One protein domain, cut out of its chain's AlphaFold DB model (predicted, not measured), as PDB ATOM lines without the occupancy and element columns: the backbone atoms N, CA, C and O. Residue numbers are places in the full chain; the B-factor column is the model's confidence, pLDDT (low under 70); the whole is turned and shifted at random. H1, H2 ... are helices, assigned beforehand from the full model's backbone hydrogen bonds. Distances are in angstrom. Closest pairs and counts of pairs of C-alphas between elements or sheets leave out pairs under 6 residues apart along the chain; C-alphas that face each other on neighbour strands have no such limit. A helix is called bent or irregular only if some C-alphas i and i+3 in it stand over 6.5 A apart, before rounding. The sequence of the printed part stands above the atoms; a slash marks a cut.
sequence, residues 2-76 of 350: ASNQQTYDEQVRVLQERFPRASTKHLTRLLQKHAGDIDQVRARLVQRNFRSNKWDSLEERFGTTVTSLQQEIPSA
ATOM      1  N   ALA A   2     -48.615   5.023  28.692       54.94
ATOM      2  CA  ALA A   2     -48.592   6.394  28.151       54.94
ATOM      3  C   ALA A   2     -49.872   7.228  28.417       54.94
ATOM      4  O   ALA A   2     -49.780   8.432  28.636       54.94
ATOM      5  N   SER A   3     -51.047   6.589  28.486       64.06
ATOM      6  CA  SER A   3     -52.334   7.284  28.678       64.06
ATOM      7  C   SER A   3     -52.471   7.998  30.029       64.06
ATOM      8  O   SER A   3     -53.142   9.017  30.094       64.06
ATOM      9  N   ASN A   4     -51.828   7.509  31.096       70.56
ATOM     10  CA  ASN A   4     -51.930   8.157  32.408       70.56
ATOM     11  C   ASN A   4     -51.052   9.411  32.497       70.56
ATOM     12  O   ASN A   4     -51.408  10.344  33.206       70.56
ATOM     13  N   GLN A   5     -49.927   9.451  31.774       71.81
ATOM     14  CA  GLN A   5     -49.003  10.585  31.818       71.81
ATOM     15  C   GLN A   5     -49.599  11.824  31.134       71.81
ATOM     16  O   GLN A   5     -49.537  12.911  31.701       71.81
ATOM     17  N   GLN A   6     -50.269  11.641  29.990       71.62
ATOM     18  CA  GLN A   6     -50.978  12.720  29.292       71.62
ATOM     19  C   GLN A   6     -52.070  13.358  30.168       71.62
ATOM     20  O   GLN A   6     -52.233  14.576  30.163       71.62
ATOM     21  N   THR A   7     -52.758  12.560  30.991       83.62
ATOM     22  CA  THR A   7     -53.763  13.066  31.937       83.62
ATOM     23  C   THR A   7     -53.144  13.954  33.019       83.62
ATOM     24  O   THR A   7     -53.718  14.984  33.359       83.62
ATOM     25  N   TYR A   8     -51.966  13.608  33.551       88.94
ATOM     26  CA  TYR A   8     -51.298  14.438  34.563       88.94
ATOM     27  C   TYR A   8     -50.811  15.771  33.994       88.94
ATOM     28  O   TYR A   8     -50.941  16.790  34.670       88.94
ATOM     29  N   ASP A   9     -50.278  15.782  32.774       92.00
ATOM     30  CA  ASP A   9     -49.752  17.006  32.164       92.00
ATOM     31  C   ASP A   9     -50.876  18.027  31.903       92.00
ATOM     32  O   ASP A   9     -50.728  19.207  32.236       92.00
ATOM     33  N   GLU A  10     -52.046  17.569  31.443       94.00
ATOM     34  CA  GLU A  10     -53.220  18.437  31.269       94.00
ATOM     35  C   GLU A  10     -53.778  18.926  32.619       94.00
ATOM     36  O   GLU A  10     -54.098  20.104  32.782       94.00
ATOM     37  N   GLN A  11     -53.810  18.070  33.649       94.19
ATOM     38  CA  GLN A  11     -54.194  18.484  35.006       94.19
ATOM     39  C   GLN A  11     -53.241  19.534  35.593       94.19
ATOM     40  O   GLN A  11     -53.685  20.484  36.248       94.19
ATOM     41  N   VAL A  12     -51.930  19.383  35.371       95.94
ATOM     42  CA  VAL A  12     -50.925  20.371  35.780       95.94
ATOM     43  C   VAL A  12     -51.169  21.689  35.056       95.94
ATOM     44  O   VAL A  12     -51.154  22.727  35.715       95.94
ATOM     45  N   ARG A  13     -51.452  21.663  33.749       96.19
ATOM     46  CA  ARG A  13     -51.756  22.862  32.960       96.19
ATOM     47  C   ARG A  13     -52.991  23.603  33.488       96.19
ATOM     48  O   ARG A  13     -52.887  24.788  33.793       96.19
ATOM     49  N   VAL A  14     -54.106  22.903  33.717       95.38
ATOM     50  CA  VAL A  14     -55.337  23.485  34.296       95.38
ATOM     51  C   VAL A  14     -55.074  24.121  35.668       95.38
ATOM     52  O   VAL A  14     -55.599  25.186  36.001       95.38
ATOM     53  N   LEU A  15     -54.254  23.478  36.506       94.81
ATOM     54  CA  LEU A  15     -53.866  24.036  37.803       94.81
ATOM     55  C   LEU A  15     -52.920  25.236  37.663       94.81
ATOM     56  O   LEU A  15     -53.013  26.162  38.467       94.81
ATOM     57  N   GLN A  16     -52.034  25.235  36.668       95.56
ATOM     58  CA  GLN A  16     -51.082  26.311  36.405       95.56
ATOM     59  C   GLN A  16     -51.789  27.587  35.934       95.56
ATOM     60  O   GLN A  16     -51.449  28.665  36.414       95.56
ATOM     61  N   GLU A  17     -52.805  27.467  35.073       94.50
ATOM     62  CA  GLU A  17     -53.629  28.597  34.614       94.50
ATOM     63  C   GLU A  17     -54.304  29.315  35.793       94.50
ATOM     64  O   GLU A  17     -54.298  30.541  35.881       94.50
ATOM     65  N   ARG A  18     -54.822  28.553  36.767       92.12
ATOM     66  CA  ARG A  18     -55.486  29.118  37.954       92.12
ATOM     67  C   ARG A  18     -54.517  29.557  39.055       92.12
ATOM     68  O   ARG A  18     -54.859  30.400  39.886       92.12
ATOM     69  N   PHE A  19     -53.320  28.977  39.100       92.12
ATOM     70  CA  PHE A  19     -52.312  29.226  40.130       92.12
ATOM     71  C   PHE A  19     -50.927  29.464  39.506       92.12
ATOM     72  O   PHE A  19     -50.011  28.669  39.731       92.12
ATOM     73  N   PRO A  20     -50.719  30.592  38.803       91.56
ATOM     74  CA  PRO A  20     -49.518  30.821  37.990       91.56
ATOM     75  C   PRO A  20     -48.215  30.863  38.803       91.56
ATOM     76  O   PRO A  20     -47.138  30.600  38.278       91.56
ATOM     77  N   ARG A  21     -48.298  31.149  40.111       88.31
ATOM     78  CA  ARG A  21     -47.149  31.152  41.035       88.31
ATOM     79  C   ARG A  21     -46.727  29.753  41.511       88.31
ATOM     80  O   ARG A  21     -45.688  29.617  42.161       88.31
ATOM     81  N   ALA A  22     -47.529  28.714  41.280       90.25
ATOM     82  CA  ALA A  22     -47.139  27.348  41.615       90.25
ATOM     83  C   ALA A  22     -46.157  26.827  40.559       90.25
ATOM     84  O   ALA A  22     -46.352  27.048  39.375       90.25
ATOM     85  N   SER A  23     -45.086  26.139  40.960       95.25
ATOM     86  CA  SER A  23     -44.199  25.509  39.977       95.25
ATOM     87  C   SER A  23     -44.786  24.186  39.488       95.25
ATOM     88  O   SER A  23     -45.342  23.419  40.279       95.25
ATOM     89  N   THR A  24     -44.575  23.859  38.213       93.75
ATOM     90  CA  THR A  24     -45.014  22.596  37.589       93.75
ATOM     91  C   THR A  24     -44.562  21.365  38.386       93.75
ATOM     92  O   THR A  24     -45.356  20.473  38.692       93.75
ATOM     93  N   LYS A  25     -43.309  21.361  38.866       94.56
ATOM     94  CA  LYS A  25     -42.761  20.318  39.755       94.56
ATOM     95  C   LYS A  25     -43.512  20.210  41.086       94.56
ATOM     96  O   LYS A  25     -43.643  19.119  41.640       94.56
ATOM     97  N   HIS A  26     -43.984  21.328  41.641       93.50
ATOM     98  CA  HIS A  26     -44.787  21.317  42.862       93.50
ATOM     99  C   HIS A  26     -46.193  20.766  42.615       93.50
ATOM    100  O   HIS A  26     -46.648  19.947  43.415       93.50
ATOM    101  N   LEU A  27     -46.838  21.174  41.519       94.88
ATOM    102  CA  LEU A  27     -48.161  20.692  41.116       94.88
ATOM    103  C   LEU A  27     -48.151  19.183  40.861       94.88
ATOM    104  O   LEU A  27     -48.950  18.466  41.456       94.88
ATOM    105  N   THR A  28     -47.163  18.689  40.113       93.75
ATOM    106  CA  THR A  28     -46.980  17.252  39.838       93.75
ATOM    107  C   THR A  28     -46.851  16.447  41.135       93.75
ATOM    108  O   THR A  28     -47.533  15.445  41.332       93.75
ATOM    109  N   ARG A  29     -46.037  16.923  42.091       93.62
ATOM    110  CA  ARG A  29     -45.886  16.279  43.409       93.62
ATOM    111  C   ARG A  29     -47.172  16.297  44.235       93.62
ATOM    112  O   ARG A  29     -47.395  15.379  45.020       93.62
ATOM    113  N   LEU A  30     -47.978  17.356  44.134       93.88
ATOM    114  CA  LEU A  30     -49.262  17.435  44.833       93.88
ATOM    115  C   LEU A  30     -50.281  16.476  44.222       93.88
ATOM    116  O   LEU A  30     -50.922  15.755  44.981       93.88
ATOM    117  N   LEU A  31     -50.370  16.418  42.894       94.81
ATOM    118  CA  LEU A  31     -51.232  15.477  42.184       94.81
ATOM    119  C   LEU A  31     -50.851  14.030  42.512       94.81
ATOM    120  O   LEU A  31     -51.704  13.276  42.963       94.81
ATOM    121  N   GLN A  32     -49.565  13.670  42.439       91.62
ATOM    122  CA  GLN A  32     -49.083  12.343  42.854       91.62
ATOM    123  C   GLN A  32     -49.450  12.021  44.308       91.62
ATOM    124  O   GLN A  32     -49.893  10.921  44.626       91.62
ATOM    125  N   LYS A  33     -49.290  12.993  45.211       92.94
ATOM    126  CA  LYS A  33     -49.604  12.819  46.633       92.94
ATOM    127  C   LYS A  33     -51.098  12.608  46.897       92.94
ATOM    128  O   LYS A  33     -51.436  11.960  47.885       92.94
ATOM    129  N   HIS A  34     -51.960  13.186  46.069       93.00
ATOM    130  CA  HIS A  34     -53.414  13.105  46.180       93.00
ATOM    131  C   HIS A  34     -54.023  12.169  45.122       93.00
ATOM    132  O   HIS A  34     -55.199  12.292  44.816       93.00
ATOM    133  N   ALA A  35     -53.231  11.235  44.574       90.50
ATOM    134  CA  ALA A  35     -53.666  10.234  43.593       90.50
ATOM    135  C   ALA A  35     -54.424  10.815  42.377       90.50
ATOM    136  O   ALA A  35     -55.340  10.190  41.855       90.50
ATOM    137  N   GLY A  36     -54.055  12.021  41.938       89.94
ATOM    138  CA  GLY A  36     -54.702  12.715  40.822       89.94
ATOM    139  C   GLY A  36     -56.005  13.447  41.176       89.94
ATOM    140  O   GLY A  36     -56.641  13.986  40.275       89.94
ATOM    141  N   ASP A  37     -56.401  13.516  42.453       93.06
ATOM    142  CA  ASP A  37     -57.572  14.284  42.901       93.06
ATOM    143  C   ASP A  37     -57.304  15.798  42.791       93.06
ATOM    144  O   ASP A  37     -56.665  16.428  43.647       93.06
ATOM    145  N   ILE A  38     -57.789  16.381  41.692       94.31
ATOM    146  CA  ILE A  38     -57.610  17.794  41.352       94.31
ATOM    147  C   ILE A  38     -58.241  18.696  42.416       94.31
ATOM    148  O   ILE A  38     -57.664  19.737  42.735       94.31
ATOM    149  N   ASP A  39     -59.383  18.328  42.993       92.44
ATOM    150  CA  ASP A  39     -60.110  19.191  43.924       92.44
ATOM    151  C   ASP A  39     -59.412  19.268  45.282       92.44
ATOM    152  O   ASP A  39     -59.273  20.359  45.850       92.44
ATOM    153  N   GLN A  40     -58.834  18.163  45.760       90.44
ATOM    154  CA  GLN A  40     -57.953  18.196  46.929       90.44
ATOM    155  C   GLN A  40     -56.704  19.053  46.689       90.44
ATOM    156  O   GLN A  40     -56.284  19.813  47.576       90.44
ATOM    157  N   VAL A  41     -56.104  18.963  45.496       92.75
ATOM    158  CA  VAL A  41     -54.950  19.794  45.127       92.75
ATOM    159  C   VAL A  41     -55.345  21.270  45.034       92.75
ATOM    160  O   VAL A  41     -54.648  22.115  45.601       92.75
ATOM    161  N   ARG A  42     -56.494  21.593  44.427       91.44
ATOM    162  CA  ARG A  42     -57.061  22.949  44.382       91.44
ATOM    163  C   ARG A  42     -57.285  23.499  45.783       91.44
ATOM    164  O   ARG A  42     -56.779  24.575  46.083       91.44
ATOM    165  N   ALA A  43     -57.948  22.758  46.671       88.19
ATOM    166  CA  ALA A  43     -58.183  23.188  48.050       88.19
ATOM    167  C   ALA A  43     -56.865  23.502  48.786       88.19
ATOM    168  O   ALA A  43     -56.751  24.507  49.496       88.19
ATOM    169  N   ARG A  44     -55.823  22.687  48.572       90.06
ATOM    170  CA  ARG A  44     -54.480  22.935  49.120       90.06
ATOM    171  C   ARG A  44     -53.820  24.185  48.542       90.06
ATOM    172  O   ARG A  44     -53.184  24.921  49.300       90.06
ATOM    173  N   LEU A  45     -53.952  24.424  47.240       90.38
ATOM    174  CA  LEU A  45     -53.396  25.602  46.573       90.38
ATOM    175  C   LEU A  45     -54.131  26.881  46.976       90.38
ATOM    176  O   LEU A  45     -53.465  27.866  47.275       90.38
ATOM    177  N   VAL A  46     -55.459  26.849  47.124       88.12
ATOM    178  CA  VAL A  46     -56.247  27.970  47.666       88.12
ATOM    179  C   VAL A  46     -55.778  28.323  49.076       88.12
ATOM    180  O   VAL A  46     -55.463  29.479  49.345       88.12
ATOM    181  N   GLN A  47     -55.624  27.338  49.968       82.19
ATOM    182  CA  GLN A  47     -55.100  27.585  51.318       82.19
ATOM    183  C   GLN A  47     -53.674  28.149  51.305       82.19
ATOM    184  O   GLN A  47     -53.316  28.979  52.146       82.19
ATOM    185  N   ARG A  48     -52.830  27.679  50.381       84.31
ATOM    186  CA  ARG A  48     -51.459  28.171  50.231       84.31
ATOM    187  C   ARG A  48     -51.441  29.608  49.718       84.31
ATOM    188  O   ARG A  48     -50.718  30.417  50.293       84.31
ATOM    189  N   ASN A  49     -52.233  29.926  48.700       83.00
ATOM    190  CA  ASN A  49     -52.347  31.271  48.150       83.00
ATOM    191  C   ASN A  49     -52.963  32.232  49.152       83.00
ATOM    192  O   ASN A  49     -52.429  33.314  49.320       83.00
ATOM    193  N   PHE A  50     -53.978  31.819  49.909       80.69
ATOM    194  CA  PHE A  50     -54.507  32.625  51.007       80.69
ATOM    195  C   PHE A  50     -53.411  32.990  52.017       80.69
ATOM    196  O   PHE A  50     -53.282  34.142  52.420       80.69
ATOM    197  N   ARG A  51     -52.556  32.025  52.387       78.19
ATOM    198  CA  ARG A  51     -51.400  32.298  53.253       78.19
ATOM    199  C   ARG A  51     -50.385  33.216  52.576       78.19
ATOM    200  O   ARG A  51     -49.882  34.096  53.254       78.19
ATOM    201  N   SER A  52     -50.085  33.009  51.293       82.12
ATOM    202  CA  SER A  52     -49.162  33.864  50.534       82.12
ATOM    203  C   SER A  52     -49.678  35.295  50.455       82.12
ATOM    204  O   SER A  52     -48.963  36.195  50.848       82.12
ATOM    205  N   ASN A  53     -50.934  35.491  50.065       84.88
ATOM    206  CA  ASN A  53     -51.570  36.799  49.965       84.88
ATOM    207  C   ASN A  53     -51.642  37.488  51.329       84.88
ATOM    208  O   ASN A  53     -51.421  38.687  51.417       84.88
ATOM    209  N   LYS A  54     -51.889  36.733  52.410       87.38
ATOM    210  CA  LYS A  54     -51.785  37.276  53.769       87.38
ATOM    211  C   LYS A  54     -50.369  37.789  54.056       87.38
ATOM    212  O   LYS A  54     -50.224  38.830  54.684       87.38
ATOM    213  N   TRP A  55     -49.335  37.068  53.628       88.50
ATOM    214  CA  TRP A  55     -47.956  37.520  53.802       88.50
ATOM    215  C   TRP A  55     -47.623  38.720  52.937       88.50
ATOM    216  O   TRP A  55     -47.067  39.666  53.473       88.50
ATOM    217  N   ASP A  56     -48.009  38.700  51.666       88.94
ATOM    218  CA  ASP A  56     -47.805  39.805  50.733       88.94
ATOM    219  C   ASP A  56     -48.504  41.075  51.259       88.94
ATOM    220  O   ASP A  56     -47.899  42.135  51.291       88.94
ATOM    221  N   SER A  57     -49.724  40.957  51.800       91.06
ATOM    222  CA  SER A  57     -50.450  42.074  52.427       91.06
ATOM    223  C   SER A  57     -49.773  42.597  53.700       91.06
ATOM    224  O   SER A  57     -49.726  43.804  53.935       91.06
ATOM    225  N   LEU A  58     -49.231  41.712  54.545       90.94
ATOM    226  CA  LEU A  58     -48.453  42.142  55.710       90.94
ATOM    227  C   LEU A  58     -47.127  42.787  55.302       90.94
ATOM    228  O   LEU A  58     -46.686  43.723  55.960       90.94
ATOM    229  N   GLU A  59     -46.496  42.289  54.244       92.88
ATOM    230  CA  GLU A  59     -45.270  42.836  53.671       92.88
ATOM    231  C   GLU A  59     -45.519  44.222  53.064       92.88
ATOM    232  O   GLU A  59     -44.734  45.133  53.287       92.88
ATOM    233  N   GLU A  60     -46.646  44.426  52.389       92.38
ATOM    234  CA  GLU A  60     -47.059  45.738  51.886       92.38
ATOM    235  C   GLU A  60     -47.306  46.728  53.034       92.38
ATOM    236  O   GLU A  60     -46.835  47.862  53.002       92.38
ATOM    237  N   ARG A  61     -47.983  46.282  54.098       91.50
ATOM    238  CA  ARG A  61     -48.313  47.134  55.251       91.50
ATOM    239  C   ARG A  61     -47.133  47.446  56.168       91.50
ATOM    240  O   ARG A  61     -47.082  48.525  56.747       91.50
ATOM    241  N   PHE A  62     -46.249  46.478  56.393       94.81
ATOM    242  CA  PHE A  62     -45.229  46.538  57.444       94.81
ATOM    243  C   PHE A  62     -43.814  46.223  56.948       94.81
ATOM    244  O   PHE A  62     -42.880  46.185  57.742       94.81
ATOM    245  N   GLY A  63     -43.605  45.954  55.661       92.25
ATOM    246  CA  GLY A  63     -42.301  45.537  55.140       92.25
ATOM    247  C   GLY A  63     -41.228  46.610  55.303       92.25
ATOM    248  O   GLY A  63     -40.097  46.300  55.688       92.25
ATOM    249  N   THR A  64     -41.582  47.877  55.085       93.25
ATOM    250  CA  THR A  64     -40.680  49.020  55.295       93.25
ATOM    251  C   THR A  64     -40.305  49.157  56.769       93.25
ATOM    252  O   THR A  64     -39.121  49.145  57.095       93.25
ATOM    253  N   THR A  65     -41.291  49.144  57.670       92.19
ATOM    254  CA  THR A  65     -41.074  49.259  59.122       92.19
ATOM    255  C   THR A  65     -40.298  48.079  59.699       92.19
ATOM    256  O   THR A  65     -39.403  48.277  60.514       92.19
ATOM    257  N   VAL A  66     -40.558  46.851  59.238       92.12
ATOM    258  CA  VAL A  66     -39.757  45.673  59.610       92.12
ATOM    259  C   VAL A  66     -38.313  45.818  59.142       92.12
ATOM    260  O   VAL A  66     -37.406  45.418  59.866       92.12
ATOM    261  N   THR A  67     -38.079  46.392  57.963       92.00
ATOM    262  CA  THR A  67     -36.718  46.589  57.441       92.00
ATOM    263  C   THR A  67     -35.960  47.624  58.269       92.00
ATOM    264  O   THR A  67     -34.838  47.338  58.685       92.00
ATOM    265  N   SER A  68     -36.588  48.757  58.598       91.62
ATOM    266  CA  SER A  68     -36.022  49.754  59.519       91.62
ATOM    267  C   SER A  68     -35.730  49.145  60.892       91.62
ATOM    268  O   SER A  68     -34.616  49.249  61.397       91.62
ATOM    269  N   LEU A  69     -36.673  48.383  61.452       89.31
ATOM    270  CA  LEU A  69     -36.503  47.726  62.748       89.31
ATOM    271  C   LEU A  69     -35.369  46.679  62.745       89.31
ATOM    272  O   LEU A  69     -34.684  46.511  63.752       89.31
ATOM    273  N   GLN A  70     -35.129  45.990  61.625       89.25
ATOM    274  CA  GLN A  70     -33.986  45.078  61.470       89.25
ATOM    275  C   GLN A  70     -32.642  45.806  61.337       89.25
ATOM    276  O   GLN A  70     -31.613  45.245  61.713       89.25
ATOM    277  N   GLN A  71     -32.626  47.027  60.804       88.62
ATOM    278  CA  GLN A  71     -31.415  47.848  60.751       88.62
ATOM    279  C   GLN A  71     -31.085  48.443  62.125       88.62
ATOM    280  O   GLN A  71     -29.921  48.469  62.510       88.62
ATOM    281  N   GLU A  72     -32.105  48.854  62.878       87.50
ATOM    282  CA  GLU A  72     -31.943  49.465  64.199       87.50
ATOM    283  C   GLU A  72     -31.618  48.460  65.314       87.50
ATOM    284  O   GLU A  72     -30.897  48.801  66.250       87.50
ATOM    285  N   ILE A  73     -32.157  47.233  65.253       83.81
ATOM    286  CA  ILE A  73     -32.073  46.263  66.356       83.81
ATOM    287  C   ILE A  73     -31.323  44.993  65.915       83.81
ATOM    288  O   ILE A  73     -31.859  44.202  65.130       83.81
ATOM    289  N   PRO A  74     -30.132  44.707  66.479       79.00
ATOM    290  CA  PRO A  74     -29.358  43.509  66.147       79.00
ATOM    291  C   PRO A  74     -30.105  42.176  66.344       79.00
ATOM    292  O   PRO A  74     -30.010  41.299  65.480       79.00
ATOM    293  N   SER A  75     -30.913  41.984  67.403       76.06
ATOM    294  CA  SER A  75     -31.705  40.738  67.535       76.06
ATOM    295  C   SER A  75     -32.703  40.521  66.422       76.06
ATOM    296  O   SER A  75     -32.938  39.367  66.040       76.06
ATOM    297  N   ALA A  76     -33.306  41.587  65.899       77.88
ATOM    298  CA  ALA A  76     -34.307  41.480  64.852       77.88
ATOM    299  C   ALA A  76     -33.706  40.909  63.557       77.88
ATOM    300  O   ALA A  76     -34.410  40.236  62.800       77.88
TER     301      ALA A  76
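Overview. This is residues 2 to 76 of the 350 residues of the protein "Hypothetical protein" of Rotaria socialis (UniProt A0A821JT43). A long helix, H3, runs out from a small helical head and bends near its far end; the head is made by H1, the short H2 that folds back across it, and the first residues of H3. H1 and the arm H3a together make most of the length, while the arm H3b turns aside at the far end. The printed part has 75 residues with three named helices, H1, H2 and H3 in chain order, and no named strand: the class is all helix. The whole is extended, with a radius of gyration of the C-alphas of 17.8 A and spans of 59 by 19 by 17 A.

Along the chain. H1, residues 2 to 18, begins at C-alpha 2 (-48.592, 6.394, 28.151) and is 25.7 A long. H2, residues 24 to 33, is 14.1 A long. H3, residues 38 to 72, was assigned as one helix by its hydrogen bonds but is bent: C-alphas 61 and 64 are 7.9 A apart. Its arms are H3a, residues 38 to 61, 33.8 A long, and H3b, residues 64 to 72, 12.5 A long, ending at C-alpha 72 (-31.943, 49.465, 64.199).

Arrangement. H1 and H2 touch, closest at the C-alphas of Val 12 and Leu 27, 6.0 A apart, at a steep tilt of 62 degrees, opposite ways. H2 touches H3a through residues 38 to 41 of H3a alone, closest at the C-alphas of Leu 30 and Val 41, 6.2 A apart. H1 and H3a are close but not clearly touching: their closest C-alphas, Gln 11 and Ile 38, are 7.2 A apart. H3a and H3b stand at a steep tilt of 63 degrees; H3b is apart from H1 and H2. Every O i to N i+4 pair is within hydrogen-bond range in H2, H3a and H3b, and 10 of 13 in H1.

Size, cuts and confidence. The C-alphas farthest apart, Ser 3 and Glu 72, are 58.8 A apart. Residues 56 to 62 and 69 to 75 stand free. The printed part has no cut, and both links are tight. Mean pLDDT of the printed part is 88.6; residues 2 to 3 are under 70.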